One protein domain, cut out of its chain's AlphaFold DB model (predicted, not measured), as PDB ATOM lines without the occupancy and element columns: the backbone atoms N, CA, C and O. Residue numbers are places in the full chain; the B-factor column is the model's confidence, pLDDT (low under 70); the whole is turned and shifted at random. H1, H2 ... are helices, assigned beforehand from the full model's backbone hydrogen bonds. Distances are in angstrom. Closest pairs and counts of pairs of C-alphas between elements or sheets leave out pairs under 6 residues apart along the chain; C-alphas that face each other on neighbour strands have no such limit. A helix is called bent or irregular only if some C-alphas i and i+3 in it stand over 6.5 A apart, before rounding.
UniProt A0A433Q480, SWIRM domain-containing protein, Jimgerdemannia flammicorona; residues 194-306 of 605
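This is residues 194 to 306 of the 605 residues of the protein "SWIRM domain-containing protein" of Jimgerdemannia flammicorona (UniProt A0A433Q480). A small body of helices is built round H3, and the long helix H1 sticks out from it as an arm with its residues 194 to 208. The last part of H1 packs on one side of H3, about perpendicular to it, while H6 and the short helices H4 and H5 pack on the other side; H2 is set off near H6. The printed part has 113 residues, with six named helices in the order H1 to H6 and no named strand, and its class is all helix. It is compact, with a radius of gyration of the C-alphas of 15.1 A, and spans 49 by 35 by 25 A, the arm making the length.

H1, residues 194 to 222, touches H3, residues 244 to 263, with residues 215 to 220 alone. Their closest C-alphas, those of Ala 219 and Arg 259, are 4.9 A apart, and their lines are about perpendicular at 77 degrees. H2, residues 232 to 238, touches no helix but is near H6, residues 285 to 300; it is apart from H1 and H3. H3 is the hub, touching four helices. It only just touches H4, residues 271 to 274, with 3 pairs of C-alphas within 8 A, the closest being Ile 257 and Ala 274 at 5.6 A. H3 touches H5, residues 277 to 280, the closest C-alphas being those of Gly 256 and Val 277 at 5.9 A. H6 touches H3 at a steep tilt of 54 degrees, running the same way, with the C-alphas of Arg 254 and Val 294 closest at 6.2 A. H4 touches H6, the C-alphas of Leu 271 and Tyr 295 being closest at 6.9 A. Each O i to N i+4 pair is within hydrogen-bond range in H1 and H2, against 14 of 16 in H3 and 10 of 12 in H6; H4 and H5 are too short for such a pair.

H1 begins at C-alpha 194 (128.574, 213.067, 190.221) and is 41.7 A long from first to last C-alpha. H2 measures 10.0 A. H3 measures 29.8 A from C-alpha 244 (160.710, 231.373, 202.209); it is irregular, only just, with C-alphas 245 and 248 7.0 A apart. H4 measures 4.9 A and H5 5.0 A. H6 measures 23.4 A and ends at C-alpha 300 (177.009, 213.114, 201.769); it is irregular, with C-alphas 286 and 289 7.3 A apart.

The two C-alphas farthest apart, those of Ala 194 and Glu 236, are 50.2 A apart. Without the free residues 194 to 208 the body spans 34 by 28 by 25 A. The printed part has no cut and no long link. The mean pLDDT of the printed part is 91.2, and residue 194 alone is under 70.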
ATOM      1  N   ALA A 194     127.351 212.372 190.624       67.62
ATOM      2  CA  ALA A 194     128.574 213.067 190.221       67.62
ATOM      3  C   ALA A 194     129.198 213.862 191.386       67.62
ATOM      4  O   ALA A 194     130.402 213.763 191.604       67.62
ATOM      5  N   LEU A 195     128.383 214.581 192.175       70.56
ATOM      6  CA  LEU A 195     128.857 215.273 193.382       70.56
ATOM      7  C   LEU A 195     129.376 214.264 194.414       70.56
ATOM      8  O   LEU A 195     130.515 214.385 194.842       70.56
ATOM      9  N   ARG A 196     128.612 213.202 194.715       73.06
ATOM     10  CA  ARG A 196     129.047 212.132 195.630       73.06
ATOM     11  C   ARG A 196     130.378 211.501 195.213       73.06
ATOM     12  O   ARG A 196     131.220 211.274 196.073       73.06
ATOM     13  N   ARG A 197     130.608 211.255 193.917       76.25
ATOM     14  CA  ARG A 197     131.909 210.769 193.413       76.25
ATOM     15  C   ARG A 197     133.036 211.775 193.645       76.25
ATOM     16  O   ARG A 197     134.095 211.379 194.119       76.25
ATOM     17  N   VAL A 198     132.805 213.055 193.350       76.88
ATOM     18  CA  VAL A 198     133.782 214.128 193.601       76.88
ATOM     19  C   VAL A 198     134.085 214.261 195.097       76.88
ATOM     20  O   VAL A 198     135.245 214.410 195.467       76.88
ATOM     21  N   ASP A 199     133.082 214.154 195.964       80.69
ATOM     22  CA  ASP A 199     133.260 214.293 197.411       80.69
ATOM     23  C   ASP A 199     133.950 213.070 198.037       80.69
ATOM     24  O   ASP A 199     134.889 213.249 198.811       80.69
ATOM     25  N   MET A 200     133.618 211.840 197.620       73.94
ATOM     26  CA  MET A 200     134.403 210.646 197.986       73.94
ATOM     27  C   MET A 200     135.863 210.759 197.517       73.94
ATOM     28  O   MET A 200     136.781 210.436 198.267       73.94
ATOM     29  N   MET A 201     136.097 211.272 196.307       77.56
ATOM     30  CA  MET A 201     137.445 211.474 195.772       77.56
ATOM     31  C   MET A 201     138.221 212.558 196.542       77.56
ATOM     32  O   MET A 201     139.417 212.392 196.779       77.56
ATOM     33  N   LYS A 202     137.562 213.628 197.018       80.94
ATOM     34  CA  LYS A 202     138.171 214.609 197.942       80.94
ATOM     35  C   LYS A 202     138.556 213.974 199.281       80.94
ATOM     36  O   LYS A 202     139.646 214.259 199.775       80.94
ATOM     37  N   VAL A 203     137.690 213.133 199.858       84.00
ATOM     38  CA  VAL A 203     137.976 212.401 201.108       84.00
ATOM     39  C   VAL A 203     139.197 211.500 200.921       84.00
ATOM     40  O   VAL A 203     140.170 211.643 201.657       84.00
ATOM     41  N   GLN A 204     139.224 210.692 199.860       84.19
ATOM     42  CA  GLN A 204     140.351 209.808 199.556       84.19
ATOM     43  C   GLN A 204     141.665 210.583 199.326       84.19
ATOM     44  O   GLN A 204     142.721 210.191 199.822       84.19
ATOM     45  N   VAL A 205     141.626 211.727 198.629       84.50
ATOM     46  CA  VAL A 205     142.804 212.604 198.463       84.50
ATOM     47  C   VAL A 205     143.260 213.207 199.798       84.50
ATOM     48  O   VAL A 205     144.466 213.353 200.016       84.50
ATOM     49  N   LYS A 206     142.336 213.547 200.707       86.69
ATOM     50  CA  LYS A 206     142.662 214.038 202.056       86.69
ATOM     51  C   LYS A 206     143.350 212.949 202.886       86.69
ATOM     52  O   LYS A 206     144.392 213.226 203.475       86.69
ATOM     53  N   GLU A 207     142.825 211.728 202.873       88.94
ATOM     54  CA  GLU A 207     143.405 210.567 203.566       88.94
ATOM     55  C   GLU A 207     144.813 210.237 203.054       88.94
ATOM     56  O   GLU A 207     145.736 210.097 203.855       88.94
ATOM     57  N   ILE A 208     145.015 210.203 201.729       87.12
ATOM     58  CA  ILE A 208     146.336 209.973 201.116       87.12
ATOM     59  C   ILE A 208     147.337 211.055 201.546       87.12
ATOM     60  O   ILE A 208     148.473 210.738 201.902       87.12
ATOM     61  N   LYS A 209     146.928 212.334 201.566       86.50
ATOM     62  CA  LYS A 209     147.790 213.434 202.031       86.50
ATOM     63  C   LYS A 209     148.140 213.309 203.513       86.50
ATOM     64  O   LYS A 209     149.306 213.474 203.860       86.50
ATOM     65  N   GLN A 210     147.173 212.986 204.372       90.62
ATOM     66  CA  GLN A 210     147.414 212.768 205.802       90.62
ATOM     67  C   GLN A 210     148.345 211.574 206.049       90.62
ATOM     68  O   GLN A 210     149.250 211.662 206.876       90.62
ATOM     69  N   GLN A 211     148.172 210.483 205.302       92.50
ATOM     70  CA  GLN A 211     149.054 209.321 205.377       92.50
ATOM     71  C   GLN A 211     150.486 209.667 204.947       92.50
ATOM     72  O   GLN A 211     151.432 209.351 205.664       92.50
ATOM     73  N   MET A 212     150.652 210.395 203.839       91.25
ATOM     74  CA  MET A 212     151.963 210.876 203.394       91.25
ATOM     75  C   MET A 212     152.625 211.801 204.430       91.25
ATOM     76  O   MET A 212     153.824 211.687 204.667       91.25
ATOM     77  N   GLN A 213     151.860 212.682 205.085       92.94
ATOM     78  CA  GLN A 213     152.371 213.544 206.158       92.94
ATOM     79  C   GLN A 213     152.840 212.742 207.382       92.94
ATOM     80  O   GLN A 213     153.903 213.052 207.920       92.94
ATOM     81  N   ARG A 214     152.112 211.689 207.786       95.31
ATOM     82  CA  ARG A 214     152.553 210.763 208.850       95.31
ATOM     83  C   ARG A 214     153.857 210.060 208.477       95.31
ATOM     84  O   ARG A 214     154.827 210.157 209.223       95.31
ATOM     85  N   GLU A 215     153.926 209.468 207.285       95.50
ATOM     86  CA  GLU A 215     155.142 208.807 206.785       95.50
ATOM     87  C   GLU A 215     156.344 209.768 206.700       95.50
ATOM     88  O   GLU A 215     157.488 209.361 206.895       95.50
ATOM     89  N   TYR A 216     156.109 211.053 206.413       96.94
ATOM     90  CA  TYR A 216     157.159 212.074 206.360       96.94
ATOM     91  C   TYR A 216     157.611 212.521 207.755       96.94
ATOM     92  O   TYR A 216     158.805 212.753 207.956       96.94
ATOM     93  N   TYR A 217     156.684 212.625 208.709       96.62
ATOM     94  CA  TYR A 217     156.998 212.878 210.114       96.62
ATOM     95  C   TYR A 217     157.833 211.731 210.700       96.62
ATOM     96  O   TYR A 217     158.901 211.974 211.263       96.62
ATOM     97  N   GLU A 218     157.401 210.486 210.491       95.81
ATOM     98  CA  GLU A 218     158.122 209.279 210.907       95.81
ATOM     99  C   GLU A 218     159.508 209.189 210.261       95.81
ATOM    100  O   GLU A 218     160.484 208.900 210.949       95.81
ATOM    101  N   ALA A 219     159.631 209.493 208.965       96.88
ATOM    102  CA  ALA A 219     160.918 209.472 208.273       96.88
ATOM    103  C   ALA A 219     161.892 210.554 208.770       96.88
ATOM    104  O   ALA A 219     163.086 210.285 208.921       96.88
ATOM    105  N   ALA A 220     161.397 211.763 209.057       97.25
ATOM    106  CA  ALA A 220     162.202 212.836 209.638       97.25
ATOM    107  C   ALA A 220     162.647 212.477 211.068       97.25
ATOM    108  O   ALA A 220     163.848 212.473 211.351       97.25
ATOM    109  N   ARG A 221     161.708 212.052 211.930       95.50
ATOM    110  CA  ARG A 221     161.977 211.601 213.309       95.50
ATOM    111  C   ARG A 221     162.953 210.421 213.339       95.50
ATOM    112  O   ARG A 221     163.932 210.462 214.076       95.50
ATOM    113  N   GLY A 222     162.751 209.421 212.481       94.44
ATOM    114  CA  GLY A 222     163.645 208.271 212.300       94.44
ATOM    115  C   GLY A 222     165.056 208.637 211.819       94.44
ATOM    116  O   GLY A 222     165.994 207.865 212.004       94.44
ATOM    117  N   SER A 223     165.221 209.838 211.257       96.31
ATOM    118  CA  SER A 223     166.500 210.400 210.808       96.31
ATOM    119  C   SER A 223     167.077 211.447 211.773       96.31
ATOM    120  O   SER A 223     168.096 212.058 211.453       96.31
ATOM    121  N   ARG A 224     166.445 211.657 212.941       96.50
ATOM    122  CA  ARG A 224     166.776 212.703 213.933       96.50
ATOM    123  C   ARG A 224     166.726 214.125 213.350       96.50
ATOM    124  O   ARG A 224     167.531 214.984 213.700       96.50
ATOM    125  N   LEU A 225     165.767 214.368 212.455       95.88
ATOM    126  CA  LEU A 225     165.494 215.661 211.822       95.88
ATOM    127  C   LEU A 225     164.075 216.143 212.147       95.88
ATOM    128  O   LEU A 225     163.142 215.353 212.287       95.88
ATOM    129  N   MET A 226     163.892 217.461 212.217       95.81
ATOM    130  CA  MET A 226     162.582 218.069 212.466       95.81
ATOM    131  C   MET A 226     161.748 218.091 211.187       95.81
ATOM    132  O   MET A 226     162.162 218.665 210.186       95.81
ATOM    133  N   TYR A 227     160.549 217.504 211.210       95.19
ATOM    134  CA  TYR A 227     159.671 217.389 210.035       95.19
ATOM    135  C   TYR A 227     159.374 218.743 209.352       95.19
ATOM    136  O   TYR A 227     159.449 218.832 208.124       95.19
ATOM    137  N   THR A 228     159.104 219.787 210.143       94.81
ATOM    138  CA  THR A 228     158.681 221.130 209.700       94.81
ATOM    139  C   THR A 228     159.795 222.181 209.640       94.81
ATOM    140  O   THR A 228     159.538 223.293 209.185       94.81
ATOM    141  N   VAL A 229     161.013 221.877 210.101       94.00
ATOM    142  CA  VAL A 229     162.083 222.875 210.291       94.00
ATOM    143  C   VAL A 229     163.417 222.352 209.749       94.00
ATOM    144  O   VAL A 229     163.707 221.157 209.806       94.00
ATOM    145  N   MET A 230     164.241 223.256 209.216       94.62
ATOM    146  CA  MET A 230     165.636 222.970 208.867       94.62
ATOM    147  C   MET A 230     166.522 222.996 210.117       94.62
ATOM    148  O   MET A 230     166.507 223.971 210.875       94.62
ATOM    149  N   SER A 231     167.326 221.954 210.299       94.81
ATOM    150  CA  SER A 231     168.449 221.927 211.240       94.81
ATOM    151  C   SER A 231     169.491 223.019 210.916       94.81
ATOM    152  O   SER A 231     169.497 223.550 209.800       94.81
ATOM    153  N   PRO A 232     170.397 223.369 211.851       94.38
ATOM    154  CA  PRO A 232     171.453 224.357 211.600       94.38
ATOM    155  C   PRO A 232     172.304 224.031 210.362       94.38
ATOM    156  O   PRO A 232     172.541 224.901 209.533       94.38
ATOM    157  N   GLN A 233     172.655 222.757 210.184       93.56
ATOM    158  CA  GLN A 233     173.431 222.246 209.053       93.56
ATOM    159  C   GLN A 233     172.698 222.394 207.704       93.56
ATOM    160  O   GLN A 233     173.301 222.715 206.683       93.56
ATOM    161  N   GLU A 234     171.377 222.199 207.679       95.06
ATOM    162  CA  GLU A 234     170.568 222.455 206.479       95.06
ATOM    163  C   GLU A 234     170.452 223.958 206.188       95.06
ATOM    164  O   GLU A 234     170.495 224.364 205.026       95.06
ATOM    165  N   LYS A 235     170.343 224.799 207.229       93.31
ATOM    166  CA  LYS A 235     170.326 226.267 207.099       93.31
ATOM    167  C   LYS A 235     171.646 226.813 206.551       93.31
ATOM    168  O   LYS A 235     171.610 227.728 205.737       93.31
ATOM    169  N   GLU A 236     172.780 226.252 206.959       92.75
ATOM    170  CA  GLU A 236     174.107 226.636 206.465       92.75
ATOM    171  C   GLU A 236     174.234 226.418 204.947       92.75
ATOM    172  O   GLU A 236     174.627 227.326 204.215       92.75
ATOM    173  N   ILE A 237     173.818 225.243 204.466       91.44
ATOM    174  CA  ILE A 237     173.966 224.834 203.060       91.44
ATOM    175  C   ILE A 237     172.886 225.456 202.166       91.44
ATOM    176  O   ILE A 237     173.177 225.957 201.080       91.44
ATOM    177  N   PHE A 238     171.623 225.410 202.597       92.19
ATOM    178  CA  PHE A 238     170.479 225.771 201.757       92.19
ATOM    179  C   PHE A 238     169.841 227.115 202.118       92.19
ATOM    180  O   PHE A 238     169.129 227.680 201.289       92.19
ATOM    181  N   GLY A 239     170.083 227.660 203.313       86.19
ATOM    182  CA  GLY A 239     169.361 228.830 203.830       86.19
ATOM    183  C   GLY A 239     169.558 230.114 203.021       86.19
ATOM    184  O   GLY A 239     168.632 230.912 202.935       86.19
ATOM    185  N   ARG A 240     170.718 230.296 202.371       84.44
ATOM    186  CA  ARG A 240     170.956 231.426 201.447       84.44
ATOM    187  C   ARG A 240     170.284 231.242 200.080       84.44
ATOM    188  O   ARG A 240     169.924 232.225 199.444       84.44
ATOM    189  N   ALA A 241     170.125 229.999 199.622       82.12
ATOM    190  CA  ALA A 241     169.581 229.677 198.300       82.12
ATOM    191  C   ALA A 241     168.049 229.504 198.300       82.12
ATOM    192  O   ALA A 241     167.392 229.724 197.280       82.12
ATOM    193  N   LEU A 242     167.468 229.098 199.433       84.06
ATOM    194  CA  LEU A 242     166.031 228.900 199.594       84.06
ATOM    195  C   LEU A 242     165.339 230.194 200.023       84.06
ATOM    196  O   LEU A 242     165.466 230.643 201.159       84.06
ATOM    197  N   ARG A 243     164.489 230.732 199.146       77.81
ATOM    198  CA  ARG A 243     163.493 231.731 199.556       77.81
ATOM    199  C   ARG A 243     162.429 231.078 200.442       77.81
ATOM    200  O   ARG A 243     162.142 229.892 200.285       77.81
ATOM    201  N   TYR A 244     161.766 231.858 201.300       71.06
ATOM    202  CA  TYR A 244     160.710 231.373 202.209       71.06
ATOM    203  C   TYR A 244     159.643 230.511 201.498       71.06
ATOM    204  O   TYR A 244     159.294 229.429 201.961       71.06
ATOM    205  N   LEU A 245     159.221 230.916 200.292       73.00
ATOM    206  CA  LEU A 245     158.266 230.181 199.445       73.00
ATOM    207  C   LEU A 245     158.751 228.791 198.973       73.00
ATOM    208  O   LEU A 245     157.944 227.973 198.534       73.00
ATOM    209  N   GLN A 246     160.056 228.512 199.025       85.06
ATOM    210  CA  GLN A 246     160.656 227.231 198.632       85.06
ATOM    211  C   GLN A 246     160.903 226.300 199.829       85.06
ATOM    212  O   GLN A 246     161.077 225.099 199.620       85.06
ATOM    213  N   LEU A 247     160.864 226.808 201.067       90.12
ATOM    214  CA  LEU A 247     161.092 226.016 202.281       90.12
ATOM    215  C   LEU A 247     160.124 224.817 202.414       90.12
ATOM    216  O   LEU A 247     160.610 223.705 202.632       90.12
ATOM    217  N   PRO A 248     158.796 224.945 202.194       92.12
ATOM    218  CA  PRO A 248     157.898 223.788 202.245       92.12
ATOM    219  C   PRO A 248     158.217 222.733 201.175       92.12
ATOM    220  O   PRO A 248     158.064 221.538 201.415       92.12
ATOM    221  N   VAL A 249     158.684 223.155 199.993       93.44
ATOM    222  CA  VAL A 249     159.081 222.245 198.906       93.44
ATOM    223  C   VAL A 249     160.364 221.502 199.273       93.44
ATOM    224  O   VAL A 249     160.417 220.285 199.121       93.44
ATOM    225  N   TYR A 250     161.363 222.200 199.821       95.75
ATOM    226  CA  TYR A 250     162.590 221.589 200.341       95.75
ATOM    227  C   TYR A 250     162.287 220.505 201.386       95.75
ATOM    228  O   TYR A 250     162.732 219.366 201.237       95.75
ATOM    229  N   LEU A 251     161.482 220.833 202.404       96.25
ATOM    230  CA  LEU A 251     161.144 219.905 203.489       96.25
ATOM    231  C   LEU A 251     160.389 218.677 202.960       96.25
ATOM    232  O   LEU A 251     160.733 217.549 203.307       96.25
ATOM    233  N   ASN A 252     159.416 218.870 202.063       95.62
ATOM    234  CA  ASN A 252     158.692 217.770 201.421       95.62
ATOM    235  C   ASN A 252     159.605 216.870 200.575       95.62
ATOM    236  O   ASN A 252     159.479 215.647 200.643       95.62
ATOM    237  N   ILE A 253     160.544 217.449 199.818       97.19
ATOM    238  CA  ILE A 253     161.540 216.687 199.053       97.19
ATOM    239  C   ILE A 253     162.418 215.861 199.999       97.19
ATOM    240  O   ILE A 253     162.516 214.644 199.836       97.19
ATOM    241  N   ARG A 254     163.008 216.501 201.014       97.94
ATOM    242  CA  ARG A 254     163.873 215.858 202.011       97.94
ATOM    243  C   ARG A 254     163.160 214.699 202.704       97.94
ATOM    244  O   ARG A 254     163.644 213.571 202.673       97.94
ATOM    245  N   ASN A 255     161.987 214.961 203.279       98.06
ATOM    246  CA  ASN A 255     161.214 213.964 204.019       98.06
ATOM    247  C   ASN A 255     160.738 212.825 203.099       98.06
ATOM    248  O   ASN A 255     160.790 211.657 203.485       98.06
ATOM    249  N   GLY A 256     160.361 213.138 201.854       97.56
ATOM    250  CA  GLY A 256     160.011 212.145 200.840       97.56
ATOM    251  C   GLY A 256     161.169 211.213 200.474       97.56
ATOM    252  O   GLY A 256     160.957 210.005 200.354       97.56
ATOM    253  N   ILE A 257     162.393 211.740 200.350       98.44
ATOM    254  CA  ILE A 257     163.603 210.947 200.071       98.44
ATOM    255  C   ILE A 257     163.965 210.066 201.276       98.44
ATOM    256  O   ILE A 257     164.185 208.864 201.102       98.44
ATOM    257  N   LEU A 258     163.960 210.624 202.494       98.19
ATOM    258  CA  LEU A 258     164.191 209.869 203.735       98.19
ATOM    259  C   LEU A 258     163.211 208.695 203.866       98.19
ATOM    260  O   LEU A 258     163.621 207.568 204.144       98.19
ATOM    261  N   ARG A 259     161.924 208.938 203.587       96.94
ATOM    262  CA  ARG A 259     160.878 207.911 203.597       96.94
ATOM    263  C   ARG A 259     161.183 206.774 202.620       96.94
ATOM    264  O   ARG A 259     161.112 205.609 203.008       96.94
ATOM    265  N   LEU A 260     161.526 207.094 201.368       96.44
ATOM    266  CA  LEU A 260     161.840 206.082 200.347       96.44
ATOM    267  C   LEU A 260     163.036 205.204 200.752       96.44
ATOM    268  O   LEU A 260     163.014 203.998 200.513       96.44
ATOM    269  N   TRP A 261     164.053 205.786 201.392       96.81
ATOM    270  CA  TRP A 261     165.195 205.039 201.926       96.81
ATOM    271  C   TRP A 261     164.798 204.128 203.100       96.81
ATOM    272  O   TRP A 261     165.083 202.928 203.084       96.81
ATOM    273  N   LEU A 262     164.100 204.670 204.103       95.31
ATOM    274  CA  LEU A 262     163.765 203.954 205.342       95.31
ATOM    275  C   LEU A 262     162.787 202.783 205.144       95.31
ATOM    276  O   LEU A 262     162.751 201.883 205.988       95.31
ATOM    277  N   GLN A 263     162.054 202.752 204.024       93.38
ATOM    278  CA  GLN A 263     161.230 201.613 203.600       93.38
ATOM    279  C   GLN A 263     162.059 200.359 203.258       93.38
ATOM    280  O   GLN A 263     161.612 199.244 203.529       93.38
ATOM    281  N   ASN A 264     163.257 200.502 202.675       92.69
ATOM    282  CA  ASN A 264     164.116 199.360 202.335       92.69
ATOM    283  C   ASN A 264     165.620 199.706 202.353       92.69
ATOM    284  O   ASN A 264     166.280 199.690 201.309       92.69
ATOM    285  N   PRO A 265     166.221 199.924 203.536       93.81
ATOM    286  CA  PRO A 265     167.604 200.378 203.645       93.81
ATOM    287  C   PRO A 265     168.655 199.277 203.392       93.81
ATOM    288  O   PRO A 265     169.818 199.431 203.752       93.81
ATOM    289  N   ARG A 266     168.283 198.135 202.790       90.38
ATOM    290  CA  ARG A 266     169.240 197.131 202.276       90.38
ATOM    291  C   ARG A 266     169.789 197.475 200.892       90.38
ATOM    292  O   ARG A 266     170.777 196.874 200.461       90.38
ATOM    293  N   VAL A 267     169.102 198.364 200.182       89.31
ATOM    294  CA  VAL A 267     169.284 198.630 198.755       89.31
ATOM    295  C   VAL A 267     169.559 200.118 198.603       89.31
ATOM    296  O   VAL A 267     168.749 200.892 199.106       89.31
ATOM    297  N   PRO A 268     170.659 200.542 197.954       90.44
ATOM    298  CA  PRO A 268     170.927 201.964 197.763       90.44
ATOM    299  C   PRO A 268     169.739 202.638 197.071       90.44
ATOM    300  O   PRO A 268     169.343 202.231 195.977       90.44
ATOM    301  N   LEU A 269     169.199 203.684 197.695       94.19
ATOM    302  CA  LEU A 269     168.254 204.577 197.047       94.19
ATOM    303  C   LEU A 269     169.020 205.354 195.976       94.19
ATOM    304  O   LEU A 269     169.927 206.113 196.312       94.19
ATOM    305  N   THR A 270     168.685 205.153 194.703       93.38
ATOM    306  CA  THR A 270     169.320 205.881 193.593       93.38
ATOM    307  C   THR A 270     168.664 207.242 193.372       93.38
ATOM    308  O   THR A 270     167.511 207.457 193.753       93.38
ATOM    309  N   LEU A 271     169.357 208.151 192.676       94.00
ATOM    310  CA  LEU A 271     168.783 209.440 192.286       94.00
ATOM    311  C   LEU A 271     167.478 209.259 191.483       94.00
ATOM    312  O   LEU A 271     166.489 209.908 191.794       94.00
ATOM    313  N   ASP A 272     167.415 208.324 190.530       93.25
ATOM    314  CA  ASP A 272     166.193 208.056 189.745       93.25
ATOM    315  C   ASP A 272     165.010 207.570 190.600       93.25
ATOM    316  O   ASP A 272     163.842 207.793 190.266       93.25
ATOM    317  N   GLN A 273     165.293 206.890 191.714       94.62
ATOM    318  CA  GLN A 273     164.276 206.497 192.686       94.62
ATOM    319  C   GLN A 273     163.856 207.689 193.553       94.62
ATOM    320  O   GLN A 273     162.658 207.891 193.743       94.62
ATOM    321  N   ALA A 274     164.802 208.517 194.005       96.19
ATOM    322  CA  ALA A 274     164.527 209.762 194.726       96.19
ATOM    323  C   ALA A 274     163.711 210.761 193.881       96.19
ATOM    324  O   ALA A 274     162.766 211.374 194.382       96.19
ATOM    325  N   MET A 275     163.980 210.850 192.573       94.81
ATOM    326  CA  MET A 275     163.226 211.668 191.613       94.81
ATOM    327  C   MET A 275     161.733 211.300 191.541       94.81
ATOM    328  O   MET A 275     160.938 212.090 191.037       94.81
ATOM    329  N   ARG A 276     161.299 210.148 192.078       91.88
ATOM    330  CA  ARG A 276     159.870 209.790 192.171       91.88
ATOM    331  C   ARG A 276     159.084 210.717 193.099       91.88
ATOM    332  O   ARG A 276     157.914 210.951 192.819       91.88
ATOM    333  N   VAL A 277     159.721 211.326 194.106       93.75
ATOM    334  CA  VAL A 277     159.078 212.312 195.003       93.75
ATOM    335  C   VAL A 277     158.491 213.493 194.215       93.75
ATOM    336  O   VAL A 277     157.432 214.009 194.562       93.75
ATOM    337  N   LYS A 278     159.111 213.863 193.084       92.31
ATOM    338  CA  LYS A 278     158.576 214.854 192.137       92.31
ATOM    339  C   LYS A 278     157.172 214.489 191.640       92.31
ATOM    340  O   LYS A 278     156.319 215.364 191.531       92.31
ATOM    341  N   ARG A 279     156.928 213.205 191.344       87.06
ATOM    342  CA  ARG A 279     155.630 212.696 190.872       87.06
ATOM    343  C   ARG A 279     154.597 212.701 191.994       87.06
ATOM    344  O   ARG A 279     153.485 213.156 191.755       87.06
ATOM    345  N   ASP A 280     154.983 212.252 193.190       85.94
ATOM    346  CA  ASP A 280     154.099 212.176 194.363       85.94
ATOM    347  C   ASP A 280     153.484 213.551 194.713       85.94
ATOM    348  O   ASP A 280     152.324 213.624 195.117       85.94
ATOM    349  N   HIS A 281     154.222 214.649 194.488       86.38
ATOM    350  CA  HIS A 281     153.756 216.029 194.718       86.38
ATOM    351  C   HIS A 281     153.327 216.808 193.462       86.38
ATOM    352  O   HIS A 281     152.910 217.960 193.577       86.38
ATOM    353  N   GLY A 282     153.450 216.237 192.259       88.06
ATOM    354  CA  GLY A 282     153.187 216.963 191.006       88.06
ATOM    355  C   GLY A 282     154.154 218.131 190.734       88.06
ATOM    356  O   GLY A 282     153.777 219.124 190.111       88.06
ATOM    357  N   TYR A 283     155.397 218.049 191.212       91.56
ATOM    358  CA  TYR A 283     156.399 219.099 191.033       91.56
ATOM    359  C   TYR A 283     156.878 219.204 189.572       91.56
ATOM    360  O   TYR A 283     157.246 218.220 188.928       91.56
ATOM    361  N   SER A 284     156.923 220.432 189.052       89.94
ATOM    362  CA  SER A 284     157.480 220.740 187.726       89.94
ATOM    363  C   SER A 284     159.009 220.564 187.686       89.94
ATOM    364  O   SER A 284     159.677 220.606 188.720       89.94
ATOM    365  N   ALA A 285     159.576 220.411 186.482       91.56
ATOM    366  CA  ALA A 285     161.015 220.232 186.246       91.56
ATOM    367  C   ALA A 285     161.908 221.349 186.814       91.56
ATOM    368  O   ALA A 285     163.080 221.113 187.093       91.56
ATOM    369  N   LYS A 286     161.346 222.532 187.099       90.25
ATOM    370  CA  LYS A 286     162.046 223.623 187.801       90.25
ATOM    371  C   LYS A 286     162.626 223.234 189.173       90.25
ATOM    372  O   LYS A 286     163.490 223.940 189.680       90.25
ATOM    373  N   TYR A 287     162.159 222.140 189.783       90.75
ATOM    374  CA  TYR A 287     162.659 221.639 191.069       90.75
ATOM    375  C   TYR A 287     163.687 220.499 190.944       90.75
ATOM    376  O   TYR A 287     164.165 220.011 191.967       90.75
ATOM    377  N   ASP A 288     164.071 220.085 189.733       93.00
ATOM    378  CA  ASP A 288     164.948 218.919 189.535       93.00
ATOM    379  C   ASP A 288     166.361 219.154 190.097       93.00
ATOM    380  O   ASP A 288     166.941 218.256 190.706       93.00
ATOM    381  N   HIS A 289     166.885 220.379 189.984       92.94
ATOM    382  CA  HIS A 289     168.155 220.774 190.607       92.94
ATOM    383  C   HIS A 289     168.081 220.769 192.139       92.94
ATOM    384  O   HIS A 289     169.006 220.292 192.793       92.94
ATOM    385  N   LEU A 290     166.964 221.231 192.717       93.50
ATOM    386  CA  LEU A 290     166.747 221.197 194.165       93.50
ATOM    387  C   LEU A 290     166.680 219.751 194.672       93.50
ATOM    388  O   LEU A 290     167.315 219.426 195.670       93.50
ATOM    389  N   LEU A 291     165.962 218.867 193.971       95.75
ATOM    390  CA  LEU A 291     165.858 217.456 194.347       95.75
ATOM    391  C   LEU A 291     167.225 216.764 194.309       95.75
ATOM    392  O   LEU A 291     167.583 216.089 195.272       95.75
ATOM    393  N   ARG A 292     168.018 216.995 193.255       95.94
ATOM    394  CA  ARG A 292     169.405 216.507 193.158       95.94
ATOM    395  C   ARG A 292     170.264 216.991 194.327       95.94
ATOM    396  O   ARG A 292     170.855 216.160 195.008       95.94
ATOM    397  N   ALA A 293     170.251 218.291 194.623       95.62
ATOM    398  CA  ALA A 293     171.028 218.861 195.723       95.62
ATOM    399  C   ALA A 293     170.613 218.301 197.101       95.62
ATOM    400  O   ALA A 293     171.472 217.982 197.920       95.62
ATOM    401  N   VAL A 294     169.310 218.114 197.351       97.56
ATOM    402  CA  VAL A 294     168.815 217.487 198.592       97.56
ATOM    403  C   VAL A 294     169.217 216.012 198.671       97.56
ATOM    404  O   VAL A 294     169.654 215.555 199.724       97.56
ATOM    405  N   TYR A 295     169.110 215.263 197.572       97.88
ATOM    406  CA  TYR A 295     169.555 213.871 197.514       97.88
ATOM    407  C   TYR A 295     171.063 213.752 197.802       97.88
ATOM    408  O   TYR A 295     171.459 212.968 198.663       97.88
ATOM    409  N   GLU A 296     171.898 214.562 197.148       95.94
ATOM    410  CA  GLU A 296     173.353 214.565 197.349       95.94
ATOM    411  C   GLU A 296     173.748 214.987 198.770       95.94
ATOM    412  O   GLU A 296     174.651 214.382 199.347       95.94
ATOM    413  N   PHE A 297     173.042 215.950 199.373       97.00
ATOM    414  CA  PHE A 297     173.176 216.290 200.793       97.00
ATOM    415  C   PHE A 297     172.887 215.080 201.697       97.00
ATOM    416  O   PHE A 297     173.716 214.719 202.535       97.00
ATOM    417  N   LEU A 298     171.750 214.406 201.496       98.00
ATOM    418  CA  LEU A 298     171.360 213.253 202.314       98.00
ATOM    419  C   LEU A 298     172.331 212.067 202.165       98.00
ATOM    420  O   LEU A 298     172.568 211.356 203.145       98.00
ATOM    421  N   VAL A 299     172.922 211.868 200.979       95.94
ATOM    422  CA  VAL A 299     174.005 210.889 200.761       95.94
ATOM    423  C   VAL A 299     175.290 211.328 201.472       95.94
ATOM    424  O   VAL A 299     175.863 210.547 202.235       95.94
ATOM    425  N   ARG A 300     175.739 212.573 201.253       94.62
ATOM    426  CA  ARG A 300     177.009 213.114 201.769       94.62
ATOM    427  C   ARG A 300     177.107 213.028 203.288       94.62
ATOM    428  O   ARG A 300     178.134 212.594 203.799       94.62
ATOM    429  N   TYR A 301     176.033 213.383 203.987       95.38
ATOM    430  CA  TYR A 301     175.983 213.383 205.450       95.38
ATOM    431  C   TYR A 301     175.436 212.081 206.062       95.38
ATOM    432  O   TYR A 301     175.224 212.011 207.269       95.38
ATOM    433  N   GLY A 302     175.239 211.029 205.258       95.06
ATOM    434  CA  GLY A 302     174.903 209.693 205.762       95.06
ATOM    435  C   GLY A 302     173.492 209.553 206.342       95.06
ATOM    436  O   GLY A 302     173.260 208.664 207.156       95.06
ATOM    437  N   TYR A 303     172.541 210.394 205.924       97.12
ATOM    438  CA  TYR A 303     171.120 210.222 206.257       97.12
ATOM    439  C   TYR A 303     170.472 209.089 205.448       97.12
ATOM    440  O   TYR A 303     169.584 208.394 205.942       97.12
ATOM    441  N   ILE A 304     170.935 208.882 204.211       97.25
ATOM    442  CA  ILE A 304     170.549 207.753 203.356       97.25
ATOM    443  C   ILE A 304     171.784 206.976 202.895       97.25
ATOM    444  O   ILE A 304     172.905 207.476 202.968       97.25
ATOM    445  N   ASN A 305     171.577 205.757 202.391       95.31
ATOM    446  CA  ASN A 305     172.622 204.925 201.785       95.31
ATOM    447  C   ASN A 305     173.820 204.615 202.709       95.31
ATOM    448  O   ASN A 305     174.918 204.373 202.219       95.31
ATOM    449  N   PHE A 306     173.615 204.585 204.029       94.75
ATOM    450  CA  PHE A 306     174.649 204.251 205.017       94.75
ATOM    451  C   PHE A 306     174.573 202.785 205.482       94.75
ATOM    452  O   PHE A 306     173.567 202.097 205.291       94.75
TER     453      PHE A 306